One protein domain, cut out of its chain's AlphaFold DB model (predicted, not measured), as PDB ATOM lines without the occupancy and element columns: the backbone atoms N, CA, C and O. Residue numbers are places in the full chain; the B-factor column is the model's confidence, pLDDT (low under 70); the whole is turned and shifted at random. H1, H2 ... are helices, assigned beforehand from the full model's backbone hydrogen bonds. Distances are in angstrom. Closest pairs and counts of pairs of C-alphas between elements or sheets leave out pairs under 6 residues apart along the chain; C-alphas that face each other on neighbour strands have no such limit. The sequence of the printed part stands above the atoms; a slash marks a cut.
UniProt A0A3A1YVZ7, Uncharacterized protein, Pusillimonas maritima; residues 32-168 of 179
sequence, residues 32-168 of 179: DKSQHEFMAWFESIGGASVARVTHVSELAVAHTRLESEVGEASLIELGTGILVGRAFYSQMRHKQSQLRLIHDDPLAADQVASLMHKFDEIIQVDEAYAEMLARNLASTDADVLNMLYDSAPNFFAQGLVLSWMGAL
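AT A GLANCE: This is residues 32 to 168 of the 179 residues of an uncharacterized protein of Pusillimonas maritima (UniProt A0A3A1YVZ7). The long helix H3 runs through the middle of a compact body, with the antiparallel helices H1 and H2 packed along one side of it and H8 crossing closely over another. H7 and then H6 fold back beyond H8, while H4 and H5 follow one another in nearly one line along the side, from H2 past H3 towards H6. The printed part has 137 residues with eight named helices, H1 to H8 in chain order, and no named strand; its class is all helix. It is compact, with a radius of gyration of the C-alphas of 14.1 A, and rounded, spanning 40 by 34 by 26 A.

HOW THE PARTS SIT: H3, residues 73 to 92, is the hub, touching four helices. H8, residues 155 to 168, touches it at a steep tilt of 43 degrees, the same way; the closest C-alphas, of Gly 81 and Gly 159, are 4.0 A apart. H1, residues 32 to 44, and H2, residues 56 to 69, form with H3 an up and down bundle, each helix running against the one before it. H2 and H3 are a hairpin at a shallow tilt of 8 degrees, closest at the C-alphas of Leu 66 and Ile 76, 6.2 A. H1 and H2 are a hairpin too, at 18 degrees, but H1 touches H2 with residues 37 to 41 alone; the C-alphas of Glu 37 and Glu 69 are closest, 6.7 A. H3 touches H1 with residues 75 to 79 alone, closest at the C-alphas of Phe 38 and Leu 75, 6.8 A. H4, residues 106 to 116, touches H2 at a steep tilt of 62 degrees, with the C-alphas of Ser 57 and Ala 108 closest at 5.0 A; of H2, residues 56 to 60 alone take part. H4 also touches residues 80 to 87 of H3 at a steep tilt of 69 degrees, only just short of about perpendicular, closest at the C-alphas of Val 84 and Met 116, 6.1 A. H5, residues 118 to 125, meets H4 only through their link and is near H3. H6, residues 127 to 136, touches H5 only at the corner, with the C-alphas of Ile 123 and Ala 130 closest at 5.3 A. H7, residues 142 to 150, forms hairpins with H6, closest at the C-alphas of Leu 133 and Leu 148, 6.7 A, and with H8, closest at those of Tyr 149 and Gln 158, 5.3 A. H1 and H8 are apart. Every O i to N i+4 pair is within hydrogen-bond range in H1, H2, H4, H6, H7 and H8; in H3 15 of 16 are, and in H5 3 of 4.

IN THESE COORDINATES: H1 begins at C-alpha 32, (112.385, 17.305, 4.995). H3 measures 28.4 A from its first C-alpha, at (104.675, 28.404, -0.302), to its last; H8 measures 20.4 A, H2 19.9 A and H1 18.4 A. H8 ends at C-alpha 168, (107.535, 13.096, -22.728).

THE WHOLE: The C-alphas of Asp 32 and Lys 95 are the two farthest apart, 40.5 A. The printed part has no cut. The links H1 to H2 and H3 to H4 are long, the latter being residues 93 to 105; the others are tight. The mean pLDDT of the printed part is 81.6, and 20 residues are under 70, among them 48 to 52, 92 to 99 and 166 to 168.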
ATOM      1  N   ASP A  32     112.619  18.722   5.327       75.25
ATOM      2  CA  ASP A  32     112.385  17.305   4.995       75.25
ATOM      3  C   ASP A  32     110.896  16.926   5.066       75.25
ATOM      4  O   ASP A  32     110.396  16.122   4.276       75.25
ATOM      5  N   LYS A  33     110.161  17.527   6.013       80.06
ATOM      6  CA  LYS A  33     108.721  17.315   6.183       80.06
ATOM      7  C   LYS A  33     107.932  17.888   5.003       80.06
ATOM      8  O   LYS A  33     107.135  17.161   4.415       80.06
ATOM      9  N   SER A  34     108.175  19.149   4.644       75.50
ATOM     10  CA  SER A  34     107.493  19.818   3.528       75.50
ATOM     11  C   SER A  34     107.761  19.095   2.205       75.50
ATOM     12  O   SER A  34     106.857  18.912   1.392       75.50
ATOM     13  N   GLN A  35     108.995  18.622   2.011       77.00
ATOM     14  CA  GLN A  35     109.369  17.816   0.853       77.00
ATOM     15  C   GLN A  35     108.609  16.484   0.823       77.00
ATOM     16  O   GLN A  35     108.100  16.091  -0.225       77.00
ATOM     17  N   HIS A  36     108.490  15.793   1.960       80.50
ATOM     18  CA  HIS A  36     107.734  14.544   2.037       80.50
ATOM     19  C   HIS A  36     106.243  14.739   1.719       80.50
ATOM     20  O   HIS A  36     105.681  13.964   0.946       80.50
ATOM     21  N   GLU A  37     105.620  15.784   2.267       84.94
ATOM     22  CA  GLU A  37     104.219  16.142   2.000       84.94
ATOM     23  C   GLU A  37     103.995  16.440   0.512       84.94
ATOM     24  O   GLU A  37     103.076  15.896  -0.104       84.94
ATOM     25  N   PHE A  38     104.890  17.222  -0.098       85.38
ATOM     26  CA  PHE A  38     104.839  17.508  -1.528       85.38
ATOM     27  C   PHE A  38     105.003  16.250  -2.383       85.38
ATOM     28  O   PHE A  38     104.233  16.038  -3.318       85.38
ATOM     29  N   MET A  39     105.967  15.382  -2.065       81.31
ATOM     30  CA  MET A  39     106.181  14.146  -2.824       81.31
ATOM     31  C   MET A  39     104.990  13.188  -2.703       81.31
ATOM     32  O   MET A  39     104.569  12.617  -3.708       81.31
ATOM     33  N   ALA A  40     104.388  13.069  -1.516       84.81
ATOM     34  CA  ALA A  40     103.173  12.282  -1.317       84.81
ATOM     35  C   ALA A  40     101.996  12.824  -2.151       84.81
ATOM     36  O   ALA A  40     101.287  12.057  -2.813       84.81
ATOM     37  N   TRP A  41     101.813  14.149  -2.177       89.62
ATOM     38  CA  TRP A  41     100.836  14.800  -3.049       89.62
ATOM     39  C   TRP A  41     101.122  14.508  -4.533       89.62
ATOM     40  O   TRP A  41     100.230  14.044  -5.253       89.62
ATOM     41  N   PHE A  42     102.365  14.703  -4.974       84.50
ATOM     42  CA  PHE A  42     102.791  14.556  -6.365       84.50
ATOM     43  C   PHE A  42     102.590  13.129  -6.887       84.50
ATOM     44  O   PHE A  42     102.041  12.918  -7.972       84.50
ATOM     45  N   GLU A  43     102.954  12.121  -6.096       82.69
ATOM     46  CA  GLU A  43     102.717  10.714  -6.427       82.69
ATOM     47  C   GLU A  43     101.219  10.393  -6.544       82.69
ATOM     48  O   GLU A  43     100.808   9.643  -7.438       82.69
ATOM     49  N   SER A  44     100.381  11.001  -5.694       83.81
ATOM     50  CA  SER A  44      98.934  10.752  -5.690       83.81
ATOM     51  C   SER A  44      98.259  11.137  -7.013       83.81
ATOM     52  O   SER A  44      97.348  10.435  -7.460       83.81
ATOM     53  N   ILE A  45      98.763  12.172  -7.696       81.19
ATOM     54  CA  ILE A  45      98.232  12.672  -8.978       81.19
ATOM     55  C   ILE A  45      98.905  12.048 -10.216       81.19
ATOM     56  O   ILE A  45      98.605  12.420 -11.350       81.19
ATOM     57  N   GLY A  46      99.786  11.058 -10.028       72.81
ATOM     58  CA  GLY A  46     100.461  10.343 -11.121       72.81
ATOM     59  C   GLY A  46     101.923  10.733 -11.350       72.81
ATOM     60  O   GLY A  46     102.488  10.356 -12.385       72.81
ATOM     61  N   GLY A  47     102.534  11.448 -10.400       71.94
ATOM     62  CA  GLY A  47     103.947  11.818 -10.411       71.94
ATOM     63  C   GLY A  47     104.327  12.614 -11.655       71.94
ATOM     64  O   GLY A  47     103.506  13.343 -12.208       71.94
ATOM     65  N   ALA A  48     105.556  12.418 -12.143       60.69
ATOM     66  CA  ALA A  48     106.097  13.154 -13.290       60.69
ATOM     67  C   ALA A  48     105.166  13.149 -14.506       60.69
ATOM     68  O   ALA A  48     104.996  14.171 -15.147       60.69
ATOM     69  N   SER A  49     104.497  12.037 -14.801       58.50
ATOM     70  CA  SER A  49     103.618  11.969 -15.971       58.50
ATOM     71  C   SER A  49     102.358  12.839 -15.863       58.50
ATOM     72  O   SER A  49     101.746  13.129 -16.893       58.50
ATOM     73  N   VAL A  50     101.913  13.152 -14.633       68.88
ATOM     74  CA  VAL A  50     100.585  13.711 -14.293       68.88
ATOM     75  C   VAL A  50      99.448  12.995 -15.058       68.88
ATOM     76  O   VAL A  50      98.356  13.518 -15.275       68.88
ATOM     77  N   ALA A  51      99.703  11.762 -15.514       59.94
ATOM     78  CA  ALA A  51      98.908  11.103 -16.547       59.94
ATOM     79  C   ALA A  51      97.587  10.560 -16.007       59.94
ATOM     80  O   ALA A  51      96.710  10.198 -16.787       59.94
ATOM     81  N   ARG A  52      97.441  10.508 -14.677       67.38
ATOM     82  CA  ARG A  52      96.181  10.146 -14.025       67.38
ATOM     83  C   ARG A  52      95.139  11.251 -14.132       67.38
ATOM     84  O   ARG A  52      93.971  10.951 -13.955       67.38
ATOM     85  N   VAL A  53      95.553  12.482 -14.435       79.00
ATOM     86  CA  VAL A  53      94.630  13.598 -14.594       79.00
ATOM     87  C   VAL A  53      94.152  13.669 -16.039       79.00
ATOM     88  O   VAL A  53      94.893  14.071 -16.951       79.00
ATOM     89  N   THR A  54      92.906  13.256 -16.246       83.31
ATOM     90  CA  THR A  54      92.218  13.285 -17.543       83.31
ATOM     91  C   THR A  54      91.067  14.279 -17.564       83.31
ATOM     92  O   THR A  54      90.641  14.674 -18.649       83.31
ATOM     93  N   HIS A  55      90.603  14.726 -16.397       88.31
ATOM     94  CA  HIS A  55      89.518  15.688 -16.243       88.31
ATOM     95  C   HIS A  55      90.008  17.021 -15.676       88.31
ATOM     96  O   HIS A  55      90.980  17.087 -14.925       88.31
ATOM     97  N   VAL A  56      89.332  18.111 -16.036       90.19
ATOM     98  CA  VAL A  56      89.649  19.444 -15.503       90.19
ATOM     99  C   VAL A  56      89.241  19.554 -14.030       90.19
ATOM    100  O   VAL A  56      89.971  20.157 -13.244       90.19
ATOM    101  N   SER A  57      88.144  18.905 -13.627       92.88
ATOM    102  CA  SER A  57      87.746  18.780 -12.216       92.88
ATOM    103  C   SER A  57      88.849  18.176 -11.337       92.88
ATOM    104  O   SER A  57      89.117  18.672 -10.244       92.88
ATOM    105  N   GLU A  58      89.568  17.170 -11.834       91.88
ATOM    106  CA  GLU A  58      90.679  16.530 -11.120       91.88
ATOM    107  C   GLU A  58      91.859  17.485 -10.893       91.88
ATOM    108  O   GLU A  58      92.491  17.416  -9.839       91.88
ATOM    109  N   LEU A  59      92.140  18.406 -11.826       91.69
ATOM    110  CA  LEU A  59      93.155  19.450 -11.622       91.69
ATOM    111  C   LEU A  59      92.742  20.428 -10.519       91.69
ATOM    112  O   LEU A  59      93.568  20.780  -9.678       91.69
ATOM    113  N   ALA A  60      91.475  20.843 -10.494       93.12
ATOM    114  CA  ALA A  60      90.946  21.732  -9.461       93.12
ATOM    115  C   ALA A  60      90.995  21.082  -8.065       93.12
ATOM    116  O   ALA A  60      91.438  21.702  -7.092       93.12
ATOM    117  N   VAL A  61      90.620  19.800  -7.967       94.19
ATOM    118  CA  VAL A  61      90.760  19.023  -6.725       94.19
ATOM    119  C   VAL A  61      92.230  18.883  -6.332       94.19
ATOM    120  O   VAL A  61      92.567  19.082  -5.166       94.19
ATOM    121  N   ALA A  62      93.120  18.576  -7.280       93.44
ATOM    122  CA  ALA A  62      94.550  18.447  -7.014       93.44
ATOM    123  C   ALA A  62      95.172  19.751  -6.495       93.44
ATOM    124  O   ALA A  62      95.984  19.696  -5.571       93.44
ATOM    125  N   HIS A  63      94.766  20.901  -7.043       94.94
ATOM    126  CA  HIS A  63      95.189  22.219  -6.564       94.94
ATOM    127  C   HIS A  63      94.688  22.491  -5.144       94.94
ATOM    128  O   HIS A  63      95.458  22.882  -4.276       94.94
ATOM    129  N   THR A  64      93.413  22.210  -4.878       94.69
ATOM    130  CA  THR A  64      92.830  22.406  -3.542       94.69
ATOM    131  C   THR A  64      93.543  21.540  -2.498       94.69
ATOM    132  O   THR A  64      93.840  21.992  -1.396       94.69
ATOM    133  N   ARG A  65      93.866  20.290  -2.858       94.81
ATOM    134  CA  ARG A  65      94.651  19.391  -2.006       94.81
ATOM    135  C   ARG A  65      96.062  19.918  -1.777       94.81
ATOM    136  O   ARG A  65      96.486  19.924  -0.630       94.81
ATOM    137  N   LEU A  66      96.742  20.398  -2.821       93.88
ATOM    138  CA  LEU A  66      98.076  20.999  -2.721       93.88
ATOM    139  C   LEU A  66      98.106  22.112  -1.667       93.88
ATOM    140  O   LEU A  66      98.920  22.051  -0.755       93.88
ATOM    141  N   GLU A  67      97.177  23.066  -1.744       93.94
ATOM    142  CA  GLU A  67      97.092  24.195  -0.803       93.94
ATOM    143  C   GLU A  67      96.773  23.766   0.639       93.94
ATOM    144  O   GLU A  67      97.113  24.471   1.586       93.94
ATOM    145  N   SER A  68      96.109  22.619   0.822       93.00
ATOM    146  CA  SER A  68      95.721  22.110   2.146       93.00
ATOM    147  C   SER A  68      96.719  21.126   2.770       93.00
ATOM    148  O   SER A  68      96.786  21.020   3.995       93.00
ATOM    149  N   GLU A  69      97.457  20.382   1.943       91.06
ATOM    150  CA  GLU A  69      98.351  19.291   2.353       91.06
ATOM    151  C   GLU A  69      99.819  19.738   2.395       91.06
ATOM    152  O   GLU A  69     100.590  19.192   3.181       91.06
ATOM    153  N   VAL A  70     100.212  20.727   1.583       86.25
ATOM    154  CA  VAL A  70     101.592  21.220   1.489       86.25
ATOM    155  C   VAL A  70     101.674  22.600   2.125       86.25
ATOM    156  O   VAL A  70     101.094  23.555   1.628       86.25
ATOM    157  N   GLY A  71     102.403  22.713   3.237       82.19
ATOM    158  CA  GLY A  71     102.481  23.968   3.996       82.19
ATOM    159  C   GLY A  71     103.462  25.011   3.445       82.19
ATOM    160  O   GLY A  71     103.419  26.162   3.872       82.19
ATOM    161  N   GLU A  72     104.357  24.622   2.535       86.12
ATOM    162  CA  GLU A  72     105.448  25.478   2.056       86.12
ATOM    163  C   GLU A  72     105.069  26.225   0.774       86.12
ATOM    164  O   GLU A  72     104.762  25.601  -0.244       86.12
ATOM    165  N   ALA A  73     105.152  27.557   0.794       88.94
ATOM    166  CA  ALA A  73     104.675  28.404  -0.302       88.94
ATOM    167  C   ALA A  73     105.410  28.132  -1.622       88.94
ATOM    168  O   ALA A  73     104.770  28.043  -2.667       88.94
ATOM    169  N   SER A  74     106.729  27.927  -1.580       83.75
ATOM    170  CA  SER A  74     107.522  27.587  -2.769       83.75
ATOM    171  C   SER A  74     107.130  26.235  -3.376       83.75
ATOM    172  O   SER A  74     107.156  26.071  -4.592       83.75
ATOM    173  N   LEU A  75     106.722  25.265  -2.550       84.19
ATOM    174  CA  LEU A  75     106.271  23.954  -3.028       84.19
ATOM    175  C   LEU A  75     104.835  23.996  -3.557       84.19
ATOM    176  O   LEU A  75     104.526  23.309  -4.530       84.19
ATOM    177  N   ILE A  76     103.971  24.827  -2.966       91.19
ATOM    178  CA  ILE A  76     102.660  25.139  -3.548       91.19
ATOM    179  C   ILE A  76     102.863  25.791  -4.919       91.19
ATOM    180  O   ILE A  76     102.279  25.350  -5.902       91.19
ATOM    181  N   GLU A  77     103.743  26.786  -5.018       89.69
ATOM    182  CA  GLU A  77     104.048  27.468  -6.275       89.69
ATOM    183  C   GLU A  77     104.550  26.482  -7.352       89.69
ATOM    184  O   GLU A  77     104.047  26.480  -8.482       89.69
ATOM    185  N   LEU A  78     105.464  25.582  -6.977       87.44
ATOM    186  CA  LEU A  78     105.945  24.487  -7.821       87.44
ATOM    187  C   LEU A  78     104.802  23.578  -8.297       87.44
ATOM    188  O   LEU A  78     104.673  23.299  -9.492       87.44
ATOM    189  N   GLY A  79     103.954  23.120  -7.375       89.81
ATOM    190  CA  GLY A  79     102.833  22.237  -7.686       89.81
ATOM    191  C   GLY A  79     101.784  22.902  -8.579       89.81
ATOM    192  O   GLY A  79     101.304  22.279  -9.529       89.81
ATOM    193  N   THR A  80     101.484  24.184  -8.358       93.00
ATOM    194  CA  THR A  80     100.610  24.971  -9.236       93.00
ATOM    195  C   THR A  80     101.194  25.055 -10.647       93.00
ATOM    196  O   THR A  80     100.459  24.855 -11.615       93.00
ATOM    197  N   GLY A  81     102.513  25.240 -10.783       90.81
ATOM    198  CA  GLY A  81     103.211  25.171 -12.071       90.81
ATOM    199  C   GLY A  81     103.012  23.830 -12.783       90.81
ATOM    200  O   GLY A  81     102.663  23.799 -13.963       90.81
ATOM    201  N   ILE A  82     103.135  22.711 -12.065       87.88
ATOM    202  CA  ILE A  82     102.931  21.361 -12.624       87.88
ATOM    203  C   ILE A  82     101.507  21.194 -13.180       87.88
ATOM    204  O   ILE A  82     101.327  20.695 -14.301       87.88
ATOM    205  N   LEU A  83     100.499  21.626 -12.417       90.00
ATOM    206  CA  LEU A  83      99.084  21.523 -12.788       90.00
ATOM    207  C   LEU A  83      98.735  22.420 -13.981       90.00
ATOM    208  O   LEU A  83      98.098  21.965 -14.935       90.00
ATOM    209  N   VAL A  84      99.189  23.675 -13.965       89.19
ATOM    210  CA  VAL A  84      98.988  24.613 -15.077       89.19
ATOM    211  C   VAL A  84      99.697  24.112 -16.333       89.19
ATOM    212  O   VAL A  84      99.127  24.160 -17.425       89.19
ATOM    213  N   GLY A  85     100.897  23.549 -16.193       85.88
ATOM    214  CA  GLY A  85     101.624  22.966 -17.314       85.88
ATOM    215  C   GLY A  85     100.874  21.803 -17.957       85.88
ATOM    216  O   GLY A  85     100.785  21.720 -19.184       85.88
ATOM    217  N   ARG A  86     100.213  20.970 -17.145       84.06
ATOM    218  CA  ARG A  86      99.362  19.877 -17.633       84.06
ATOM    219  C   ARG A  86      98.157  20.416 -18.404       84.06
ATOM    220  O   ARG A  86      97.850  19.903 -19.486       84.06
ATOM    221  N   ALA A  87      97.503  21.451 -17.872       85.31
ATOM    222  CA  ALA A  87      96.384  22.122 -18.526       85.31
ATOM    223  C   ALA A  87      96.795  22.691 -19.890       85.31
ATOM    224  O   ALA A  87      96.179  22.376 -20.912       85.31
ATOM    225  N   PHE A  88      97.893  23.443 -19.926       80.81
ATOM    226  CA  PHE A  88      98.402  24.084 -21.131       80.81
ATOM    227  C   PHE A  88      98.870  23.067 -22.188       80.81
ATOM    228  O   PHE A  88      98.512  23.171 -23.365       80.81
ATOM    229  N   TYR A  89      99.607  22.026 -21.785       74.62
ATOM    230  CA  TYR A  89     100.062  20.972 -22.696       74.62
ATOM    231  C   TYR A  89      98.893  20.288 -23.425       74.62
ATOM    232  O   TYR A  89      98.977  19.998 -24.624       74.62
ATOM    233  N   SER A  90      97.775  20.069 -22.725       73.81
ATOM    234  CA  SER A  90      96.579  19.447 -23.305       73.81
ATOM    235  C   SER A  90      95.938  20.282 -24.427       73.81
ATOM    236  O   SER A  90      95.360  19.714 -25.358       73.81
ATOM    237  N   GLN A  91      96.087  21.611 -24.377       70.00
ATOM    238  CA  GLN A  91      95.608  22.537 -25.405       70.00
ATOM    239  C   GLN A  91      96.542  22.545 -26.624       70.00
ATOM    240  O   GLN A  91      96.088  22.474 -27.762       70.00
ATOM    241  N   MET A  92      97.860  22.539 -26.407       66.62
ATOM    242  CA  MET A  92      98.864  22.582 -27.483       66.62
ATOM    243  C   MET A  92      98.864  21.327 -28.375       66.62
ATOM    244  O   MET A  92      99.156  21.405 -29.572       66.62
ATOM    245  N   ARG A  93      98.536  20.146 -27.830       61.09
ATOM    246  CA  ARG A  93      98.571  18.866 -28.567       61.09
ATOM    247  C   ARG A  93      97.180  18.301 -28.861       61.09
ATOM    248  O   ARG A  93      96.892  17.146 -28.559       61.09
ATOM    249  N   HIS A  94      96.362  19.052 -29.599       50.94
ATOM    250  CA  HIS A  94      95.044  18.614 -30.100       50.94
ATOM    251  C   HIS A  94      95.025  17.285 -30.894       50.94
ATOM    252  O   HIS A  94      93.951  16.752 -31.166       50.94
ATOM    253  N   LYS A  95      96.183  16.733 -31.292       49.38
ATOM    254  CA  LYS A  95      96.286  15.559 -32.178       49.38
ATOM    255  C   LYS A  95      96.582  14.225 -31.476       49.38
ATOM    256  O   LYS A  95      96.518  13.194 -32.137       49.38
ATOM    257  N   GLN A  96      96.892  14.209 -30.176       54.56
ATOM    258  CA  GLN A  96      97.117  12.965 -29.423       54.56
ATOM    259  C   GLN A  96      95.966  12.744 -28.435       54.56
ATOM    260  O   GLN A  96      95.914  13.362 -27.376       54.56
ATOM    261  N   SER A  97      95.031  11.855 -28.789       53.72
ATOM    262  CA  SER A  97      93.800  11.583 -28.025       53.72
ATOM    263  C   SER A  97      94.037  11.191 -26.562       53.72
ATOM    264  O   SER A  97      93.181  11.448 -25.726       53.72
ATOM    265  N   GLN A  98      95.199  10.614 -26.247       55.72
ATOM    266  CA  GLN A  98      95.550  10.139 -24.907       55.72
ATOM    267  C   GLN A  98      95.935  11.257 -23.924       55.72
ATOM    268  O   GLN A  98      95.991  11.005 -22.726       55.72
ATOM    269  N   LEU A  99      96.213  12.477 -24.398       61.19
ATOM    270  CA  LEU A  99      96.735  13.567 -23.557       61.19
ATOM    271  C   LEU A  99      95.783  14.764 -23.447       61.19
ATOM    272  O   LEU A  99      96.116  15.737 -22.768       61.19
ATOM    273  N   ARG A 100      94.606  14.680 -24.079       74.00
ATOM    274  CA  ARG A 100      93.555  15.698 -24.018       74.00
ATOM    275  C   ARG A 100      92.883  15.692 -22.644       74.00
ATOM    276  O   ARG A 100      92.520  14.628 -22.153       74.00
ATOM    277  N   LEU A 101      92.660  16.878 -22.078       83.19
ATOM    278  CA  LEU A 101      91.815  17.045 -20.898       83.19
ATOM    279  C   LEU A 101      90.337  17.127 -21.289       83.19
ATOM    280  O   LEU A 101      89.958  17.755 -22.285       83.19
ATOM    281  N   ILE A 102      89.503  16.476 -20.489       87.25
ATOM    282  CA  ILE A 102      88.051  16.498 -20.594       87.25
ATOM    283  C   ILE A 102      87.540  17.637 -19.709       87.25
ATOM    284  O   ILE A 102      87.776  17.647 -18.505       87.25
ATOM    285  N   HIS A 103      86.836  18.591 -20.316       88.19
ATOM    286  CA  HIS A 103      86.172  19.683 -19.606       88.19
ATOM    287  C   HIS A 103      84.807  19.186 -19.125       88.19
ATOM    288  O   HIS A 103      83.836  19.198 -19.879       88.19
ATOM    289  N   ASP A 104      84.773  18.667 -17.905       90.88
ATOM    290  CA  ASP A 104      83.626  17.994 -17.293       90.88
ATOM    291  C   ASP A 104      82.843  18.871 -16.306       90.88
ATOM    292  O   ASP A 104      81.660  18.620 -16.082       90.88
ATOM    293  N   ASP A 105      83.470  19.921 -15.773       91.88
ATOM    294  CA  ASP A 105      82.862  20.878 -14.845       91.88
ATOM    295  C   ASP A 105      83.258  22.328 -15.213       91.88
ATOM    296  O   ASP A 105      84.453  22.647 -15.231       91.88
ATOM    297  N   PRO A 106      82.291  23.224 -15.508       89.69
ATOM    298  CA  PRO A 106      82.556  24.633 -15.795       89.69
ATOM    299  C   PRO A 106      83.235  25.394 -14.650       89.69
ATOM    300  O   PRO A 106      84.119  26.201 -14.913       89.69
ATOM    301  N   LEU A 107      82.868  25.129 -13.392       92.69
ATOM    302  CA  LEU A 107      83.450  25.836 -12.245       92.69
ATOM    303  C   LEU A 107      84.914  25.446 -12.052       92.69
ATOM    304  O   LEU A 107      85.767  26.301 -11.821       92.69
ATOM    305  N   ALA A 108      85.219  24.157 -12.206       90.75
ATOM    306  CA  ALA A 108      86.597  23.688 -12.200       90.75
ATOM    307  C   ALA A 108      87.398  24.264 -13.375       90.75
ATOM    308  O   ALA A 108      88.570  24.601 -13.215       90.75
ATOM    309  N   ALA A 109      86.777  24.403 -14.550       87.81
ATOM    310  CA  ALA A 109      87.416  25.030 -15.700       87.81
ATOM    311  C   ALA A 109      87.756  26.500 -15.447       87.81
ATOM    312  O   ALA A 109      88.878  26.902 -15.750       87.81
ATOM    313  N   ASP A 110      86.850  27.265 -14.838       89.19
ATOM    314  CA  ASP A 110      87.103  28.656 -14.457       89.19
ATOM    315  C   ASP A 110      88.219  28.752 -13.407       89.19
ATOM    316  O   ASP A 110      89.123  29.582 -13.531       89.19
ATOM    317  N   GLN A 111      88.219  27.860 -12.410       90.62
ATOM    318  CA  GLN A 111      89.284  27.798 -11.408       90.62
ATOM    319  C   GLN A 111      90.644  27.521 -12.060       90.62
ATOM    320  O   GLN A 111      91.592  28.268 -11.836       90.62
ATOM    321  N   VAL A 112      90.751  26.493 -12.903       88.00
ATOM    322  CA  VAL A 112      92.009  26.155 -13.590       88.00
ATOM    323  C   VAL A 112      92.436  27.263 -14.554       88.00
ATOM    324  O   VAL A 112      93.619  27.587 -14.614       88.00
ATOM    325  N   ALA A 113      91.496  27.886 -15.268       86.69
ATOM    326  CA  ALA A 113      91.778  29.030 -16.132       86.69
ATOM    327  C   ALA A 113      92.347  30.211 -15.335       86.69
ATOM    328  O   ALA A 113      93.301  30.840 -15.784       86.69
ATOM    329  N   SER A 114      91.834  30.465 -14.125       88.06
ATOM    330  CA  SER A 114      92.363  31.527 -13.266       88.06
ATOM    331  C   SER A 114      93.837  31.305 -12.899       88.06
ATOM    332  O   SER A 114      94.616  32.257 -12.886       88.06
ATOM    333  N   LEU A 115      94.253  30.047 -12.708       87.62
ATOM    334  CA  LEU A 115      95.651  29.695 -12.439       87.62
ATOM    335  C   LEU A 115      96.558  29.957 -13.646       87.62
ATOM    336  O   LEU A 115      97.747  30.212 -13.473       87.62
ATOM    337  N   MET A 116      96.017  29.932 -14.870       82.69
ATOM    338  CA  MET A 116      96.796  30.212 -16.079       82.69
ATOM    339  C   MET A 116      97.279  31.665 -16.142       82.69
ATOM    340  O   MET A 116      98.305  31.914 -16.768       82.69
ATOM    341  N   HIS A 117      96.626  32.605 -15.448       84.75
ATOM    342  CA  HIS A 117      97.106  33.990 -15.348       84.75
ATOM    343  C   HIS A 117      98.464  34.111 -14.647       84.75
ATOM    344  O   HIS A 117      99.166  35.098 -14.847       84.75
ATOM    345  N   LYS A 118      98.910  33.087 -13.905       83.81
ATOM    346  CA  LYS A 118     100.268  33.057 -13.341       83.81
ATOM    347  C   LYS A 118     101.374  32.999 -14.402       83.81
ATOM    348  O   LYS A 118     102.517  33.317 -14.102       83.81
ATOM    349  N   PHE A 119     101.063  32.668 -15.659       80.88
ATOM    350  CA  PHE A 119     102.020  32.849 -16.758       80.88
ATOM    351  C   PHE A 119     102.417  34.312 -16.959       80.88
ATOM    352  O   PHE A 119     103.573  34.586 -17.285       80.88
ATOM    353  N   ASP A 120     101.488  35.243 -16.731       82.75
ATOM    354  CA  ASP A 120     101.761  36.673 -16.862       82.75
ATOM    355  C   ASP A 120     102.781  37.128 -15.804       82.75
ATOM    356  O   ASP A 120     103.586  38.021 -16.068       82.75
ATOM    357  N   GLU A 121     102.817  36.465 -14.639       82.06
ATOM    358  CA  GLU A 121     103.817  36.705 -13.589       82.06
ATOM    359  C   GLU A 121     105.234  36.347 -14.074       82.06
ATOM    360  O   GLU A 121     106.173  37.083 -13.787       82.06
ATOM    361  N   ILE A 122     105.406  35.279 -14.869       84.88
ATOM    362  CA  ILE A 122     106.723  34.912 -15.428       84.88
ATOM    363  C   ILE A 122     107.239  36.018 -16.347       84.88
ATOM    364  O   ILE A 122     108.385  36.437 -16.212       84.88
ATOM    365  N   ILE A 123     106.391  36.506 -17.259       84.50
ATOM    366  CA  ILE A 123     106.755  37.566 -18.212       84.50
ATOM    367  C   ILE A 123     107.165  38.840 -17.467       84.50
ATOM    368  O   ILE A 123     108.117  39.507 -17.861       84.50
ATOM    369  N   GLN A 124     106.456  39.175 -16.388       84.94
ATOM    370  CA  GLN A 124     106.750  40.359 -15.580       84.94
ATOM    371  C   GLN A 124     108.054  40.236 -14.786       84.94
ATOM    372  O   GLN A 124     108.722  41.245 -14.567       84.94
ATOM    373  N   VAL A 125     108.402  39.028 -14.337       87.75
ATOM    374  CA  VAL A 125     109.624  38.774 -13.562       87.75
ATOM    375  C   VAL A 125     110.852  38.696 -14.471       87.75
ATOM    376  O   VAL A 125     111.871  39.310 -14.160       87.75
ATOM    377  N   ASP A 126     110.761  37.965 -15.585       89.62
ATOM    378  CA  ASP A 126     111.858  37.778 -16.536       89.62
ATOM    379  C   ASP A 126     111.325  37.541 -17.963       89.62
ATOM    380  O   ASP A 126     110.998  36.423 -18.376       89.62
ATOM    381  N   GLU A 127     111.251  38.625 -18.739       89.38
ATOM    382  CA  GLU A 127     110.786  38.612 -20.131       89.38
ATOM    383  C   GLU A 127     111.683  37.749 -21.039       89.38
ATOM    384  O   GLU A 127     111.182  37.052 -21.926       89.38
ATOM    385  N   ALA A 128     113.000  37.742 -20.802       88.94
ATOM    386  CA  ALA A 128     113.943  36.966 -21.602       88.94
ATOM    387  C   ALA A 128     113.759  35.463 -21.361       88.94
ATOM    388  O   ALA A 128     113.744  34.672 -22.312       88.94
ATOM    389  N   TYR A 129     113.553  35.069 -20.102       88.44
ATOM    390  CA  TYR A 129     113.176  33.704 -19.769       88.44
ATOM    391  C   TYR A 129     111.824  33.334 -20.382       88.44
ATOM    392  O   TYR A 129     111.708  32.267 -20.980       88.44
ATOM    393  N   ALA A 130     110.810  34.198 -20.296       86.62
ATOM    394  CA  ALA A 130     109.500  33.922 -20.883       86.62
ATOM    395  C   ALA A 130     109.572  33.714 -22.407       86.62
ATOM    396  O   ALA A 130     108.925  32.810 -22.944       86.62
ATOM    397  N   GLU A 131     110.401  34.490 -23.109       86.44
ATOM    398  CA  GLU A 131     110.658  34.295 -24.535       86.44
ATOM    399  C   GLU A 131     111.381  32.967 -24.812       86.44
ATOM    400  O   GLU A 131     110.996  32.217 -25.716       86.44
ATOM    401  N   MET A 132     112.415  32.646 -24.030       87.06
ATOM    402  CA  MET A 132     113.137  31.377 -24.135       87.06
ATOM    403  C   MET A 132     112.210  30.187 -23.881       87.06
ATOM    404  O   MET A 132     112.246  29.212 -24.639       87.06
ATOM    405  N   LEU A 133     111.351  30.290 -22.869       84.12
ATOM    406  CA  LEU A 133     110.312  29.326 -22.554       84.12
ATOM    407  C   LEU A 133     109.383  29.176 -23.756       84.12
ATOM    408  O   LEU A 133     109.292  28.081 -24.291       84.12
ATOM    409  N   ALA A 134     108.781  30.251 -24.270       83.19
ATOM    410  CA  ALA A 134     107.868  30.199 -25.415       83.19
ATOM    411  C   ALA A 134     108.497  29.564 -26.672       83.19
ATOM    412  O   ALA A 134     107.849  28.767 -27.355       83.19
ATOM    413  N   ARG A 135     109.769  29.870 -26.961       82.56
ATOM    414  CA  ARG A 135     110.512  29.301 -28.099       82.56
ATOM    415  C   ARG A 135     110.758  27.797 -27.953       82.56
ATOM    416  O   ARG A 135     110.782  27.087 -28.956       82.56
ATOM    417  N   ASN A 136     110.934  27.319 -26.724       80.94
ATOM    418  CA  ASN A 136     111.384  25.958 -26.435       80.94
ATOM    419  C   ASN A 136     110.333  25.088 -25.730       80.94
ATOM    420  O   ASN A 136     110.578  23.908 -25.499       80.94
ATOM    421  N   LEU A 137     109.140  25.620 -25.450       69.38
ATOM    422  CA  LEU A 137     108.087  24.956 -24.676       69.38
ATOM    423  C   LEU A 137     107.603  23.658 -25.333       69.38
ATOM    424  O   LEU A 137     107.064  22.784 -24.674       69.38
ATOM    425  N   ALA A 138     107.775  23.497 -26.644       67.44
ATOM    426  CA  ALA A 138     107.415  22.273 -27.360       67.44
ATOM    427  C   ALA A 138     108.604  21.321 -27.598       67.44
ATOM    428  O   ALA A 138     108.435  20.309 -28.288       67.44
ATOM    429  N   SER A 139     109.789  21.647 -27.069       71.88
ATOM    430  CA  SER A 139     111.003  20.858 -27.258       71.88
ATOM    431  C   SER A 139     110.851  19.465 -26.654       71.88
ATOM    432  O   SER A 139     110.264  19.281 -25.590       71.88
ATOM    433  N   THR A 140     111.394  18.471 -27.351       69.88
ATOM    434  CA  THR A 140     111.572  17.112 -26.824       69.88
ATOM    435  C   THR A 140     113.026  16.836 -26.441       69.88
ATOM    436  O   THR A 140     113.367  15.692 -26.148       69.88
ATOM    437  N   ASP A 141     113.886  17.851 -26.529       73.44
ATOM    438  CA  ASP A 141     115.307  17.774 -26.210       73.44
ATOM    439  C   ASP A 141     115.510  17.935 -24.698       73.44
ATOM    440  O   ASP A 141     115.103  18.940 -24.111       73.44
ATOM    441  N   ALA A 142     116.123  16.929 -24.073       69.38
ATOM    442  CA  ALA A 142     116.344  16.899 -22.633       69.38
ATOM    443  C   ALA A 142     117.297  18.008 -22.164       69.38
ATOM    444  O   ALA A 142     117.074  18.562 -21.094       69.38
ATOM    445  N   ASP A 143     118.307  18.371 -22.960       72.38
ATOM    446  CA  ASP A 143     119.280  19.397 -22.574       72.38
ATOM    447  C   ASP A 143     118.629  20.784 -22.583       72.38
ATOM    448  O   ASP A 143     118.849  21.591 -21.680       72.38
ATOM    449  N   VAL A 144     117.747  21.033 -23.556       77.00
ATOM    450  CA  VAL A 144     116.951  22.265 -23.617       77.00
ATOM    451  C   VAL A 144     115.987  22.355 -22.433       77.00
ATOM    452  O   VAL A 144     115.848  23.423 -21.842       77.00
ATOM    453  N   LEU A 145     115.328  21.252 -22.068       76.69
ATOM    454  CA  LEU A 145     114.403  21.228 -20.932       76.69
ATOM    455  C   LEU A 145     115.131  21.385 -19.590       76.69
ATOM    456  O   LEU A 145     114.652  22.126 -18.739       76.69
ATOM    457  N   ASN A 146     116.303  20.768 -19.420       75.81
ATOM    458  CA  ASN A 146     117.140  20.967 -18.234       75.81
ATOM    459  C   ASN A 146     117.624  22.418 -18.132       75.81
ATOM    460  O   ASN A 146     117.503  23.031 -17.080       75.81
ATOM    461  N   MET A 147     118.081  23.008 -19.241       82.06
ATOM    462  CA  MET A 147     118.463  24.421 -19.277       82.06
ATOM    463  C   MET A 147     117.294  25.333 -18.884       82.06
ATOM    464  O   MET A 147     117.492  26.249 -18.091       82.06
ATOM    465  N   LEU A 148     116.084  25.099 -19.411       83.56
ATOM    466  CA  LEU A 148     114.884  25.854 -19.020       83.56
ATOM    467  C   LEU A 148     114.584  25.698 -17.525       83.56
ATOM    468  O   LEU A 148     114.263  26.673 -16.861       83.56
ATOM    469  N   TYR A 149     114.713  24.489 -16.988       84.56
ATOM    470  CA  TYR A 149     114.496  24.234 -15.569       84.56
ATOM    471  C   TYR A 149     115.507  24.987 -14.685       84.56
ATOM    472  O   TYR A 149     115.116  25.673 -13.741       84.56
ATOM    473  N   ASP A 150     116.796  24.905 -15.021       80.75
ATOM    474  CA  ASP A 150     117.892  25.507 -14.249       80.75
ATOM    475  C   ASP A 150     117.890  27.042 -14.310       80.75
ATOM    476  O   ASP A 150     118.380  27.708 -13.399       80.75
ATOM    477  N   SER A 151     117.345  27.610 -15.387       82.69
ATOM    478  CA  SER A 151     117.237  29.060 -15.593       82.69
ATOM    479  C   SER A 151     115.891  29.646 -15.164       82.69
ATOM    480  O   SER A 151     115.664  30.841 -15.345       82.69
ATOM    481  N   ALA A 152     114.998  28.829 -14.599       86.00
ATOM    482  CA  ALA A 152     113.674  29.268 -14.195       86.00
ATOM    483  C   ALA A 152     113.740  30.345 -13.091       86.00
ATOM    484  O   ALA A 152     114.398  30.143 -12.070       86.00
ATOM    485  N   PRO A 153     113.022  31.473 -13.248       85.62
ATOM    486  CA  PRO A 153     113.107  32.601 -12.320       85.62
ATOM    487  C   PRO A 153     112.375  32.359 -10.993       85.62
ATOM    488  O   PRO A 153     112.589  33.091 -10.028       85.62
ATOM    489  N   ASN A 154     111.486  31.364 -10.940       85.94
ATOM    490  CA  ASN A 154     110.713  30.996  -9.756       85.94
ATOM    491  C   ASN A 154     110.275  29.521  -9.801       85.94
ATOM    492  O   ASN A 154     110.409  28.835 -10.821       85.94
ATOM    493  N   PHE A 155     109.719  29.038  -8.687       85.19
ATOM    494  CA  PHE A 155     109.255  27.656  -8.564       85.19
ATOM    495  C   PHE A 155     108.069  27.354  -9.489       85.19
ATOM    496  O   PHE A 155     107.953  26.234  -9.985       85.19
ATOM    497  N   PHE A 156     107.222  28.339  -9.800       89.44
ATOM    498  CA  PHE A 156     106.117  28.150 -10.744       89.44
ATOM    499  C   PHE A 156     106.639  27.775 -12.139       89.44
ATOM    500  O   PHE A 156     106.194  26.791 -12.736       89.44
ATOM    501  N   ALA A 157     107.630  28.518 -12.638       86.94
ATOM    502  CA  ALA A 157     108.278  28.267 -13.920       86.94
ATOM    503  C   ALA A 157     108.999  26.910 -13.949       86.94
ATOM    504  O   ALA A 157     108.915  26.206 -14.956       86.94
ATOM    505  N   GLN A 158     109.630  26.504 -12.843       84.88
ATOM    506  CA  GLN A 158     110.177  25.151 -12.698       84.88
ATOM    507  C   GLN A 158     109.078  24.092 -12.828       84.88
ATOM    508  O   GLN A 158     109.210  23.145 -13.604       84.88
ATOM    509  N   GLY A 159     107.958  24.282 -12.127       85.62
ATOM    510  CA  GLY A 159     106.818  23.370 -12.142       85.62
ATOM    511  C   GLY A 159     106.221  23.189 -13.534       85.62
ATOM    512  O   GLY A 159     105.911  22.063 -13.934       85.62
ATOM    513  N   LEU A 160     106.129  24.277 -14.304       85.12
ATOM    514  CA  LEU A 160     105.757  24.208 -15.714       85.12
ATOM    515  C   LEU A 160     106.707  23.274 -16.463       85.12
ATOM    516  O   LEU A 160     106.252  22.277 -17.007       85.12
ATOM    517  N   VAL A 161     108.018  23.520 -16.443       82.81
ATOM    518  CA  VAL A 161     108.991  22.701 -17.188       82.81
ATOM    519  C   VAL A 161     108.926  21.219 -16.782       82.81
ATOM    520  O   VAL A 161     108.916  20.349 -17.659       82.81
ATOM    521  N   LEU A 162     108.764  20.916 -15.485       80.31
ATOM    522  CA  LEU A 162     108.599  19.543 -14.983       80.31
ATOM    523  C   LEU A 162     107.407  18.821 -15.624       80.31
ATOM    524  O   LEU A 162     107.520  17.650 -15.993       80.31
ATOM    525  N   SER A 163     106.279  19.513 -15.793       80.94
ATOM    526  CA  SER A 163     105.074  18.953 -16.418       80.94
ATOM    527  C   SER A 163     105.336  18.501 -17.862       80.94
ATOM    528  O   SER A 163     104.879  17.439 -18.294       80.94
ATOM    529  N   TRP A 164     106.151  19.254 -18.610       76.50
ATOM    530  CA  TRP A 164     106.539  18.899 -19.978       76.50
ATOM    531  C   TRP A 164     107.546  17.758 -20.031       76.50
ATOM    532  O   TRP A 164     107.359  16.827 -20.816       76.50
ATOM    533  N   MET A 165     108.577  17.790 -19.186       74.00
ATOM    534  CA  MET A 165     109.537  16.685 -19.068       74.00
ATOM    535  C   MET A 165     108.808  15.371 -18.759       74.00
ATOM    536  O   MET A 165     109.053  14.343 -19.390       74.00
ATOM    537  N   GLY A 166     107.829  15.446 -17.861       67.12
ATOM    538  CA  GLY A 166     106.913  14.379 -17.498       67.12
ATOM    539  C   GLY A 166     106.016  13.854 -18.622       67.12
ATOM    540  O   GLY A 166     105.880  12.641 -18.805       67.12
ATOM    541  N   ALA A 167     105.437  14.747 -19.425       63.88
ATOM    542  CA  ALA A 167     104.595  14.385 -20.566       63.88
ATOM    543  C   ALA A 167     105.360  13.640 -21.680       63.88
ATOM    544  O   ALA A 167     104.753  12.924 -22.483       63.88
ATOM    545  N   LEU A 168     106.688  13.777 -21.742       58.56
ATOM    546  CA  LEU A 168     107.535  13.096 -22.728       58.56
ATOM    547  C   LEU A 168     107.880  11.650 -22.339       58.56
ATOM    548  O   LEU A 168     108.220  10.846 -23.210       58.56
TER     549      LEU A 168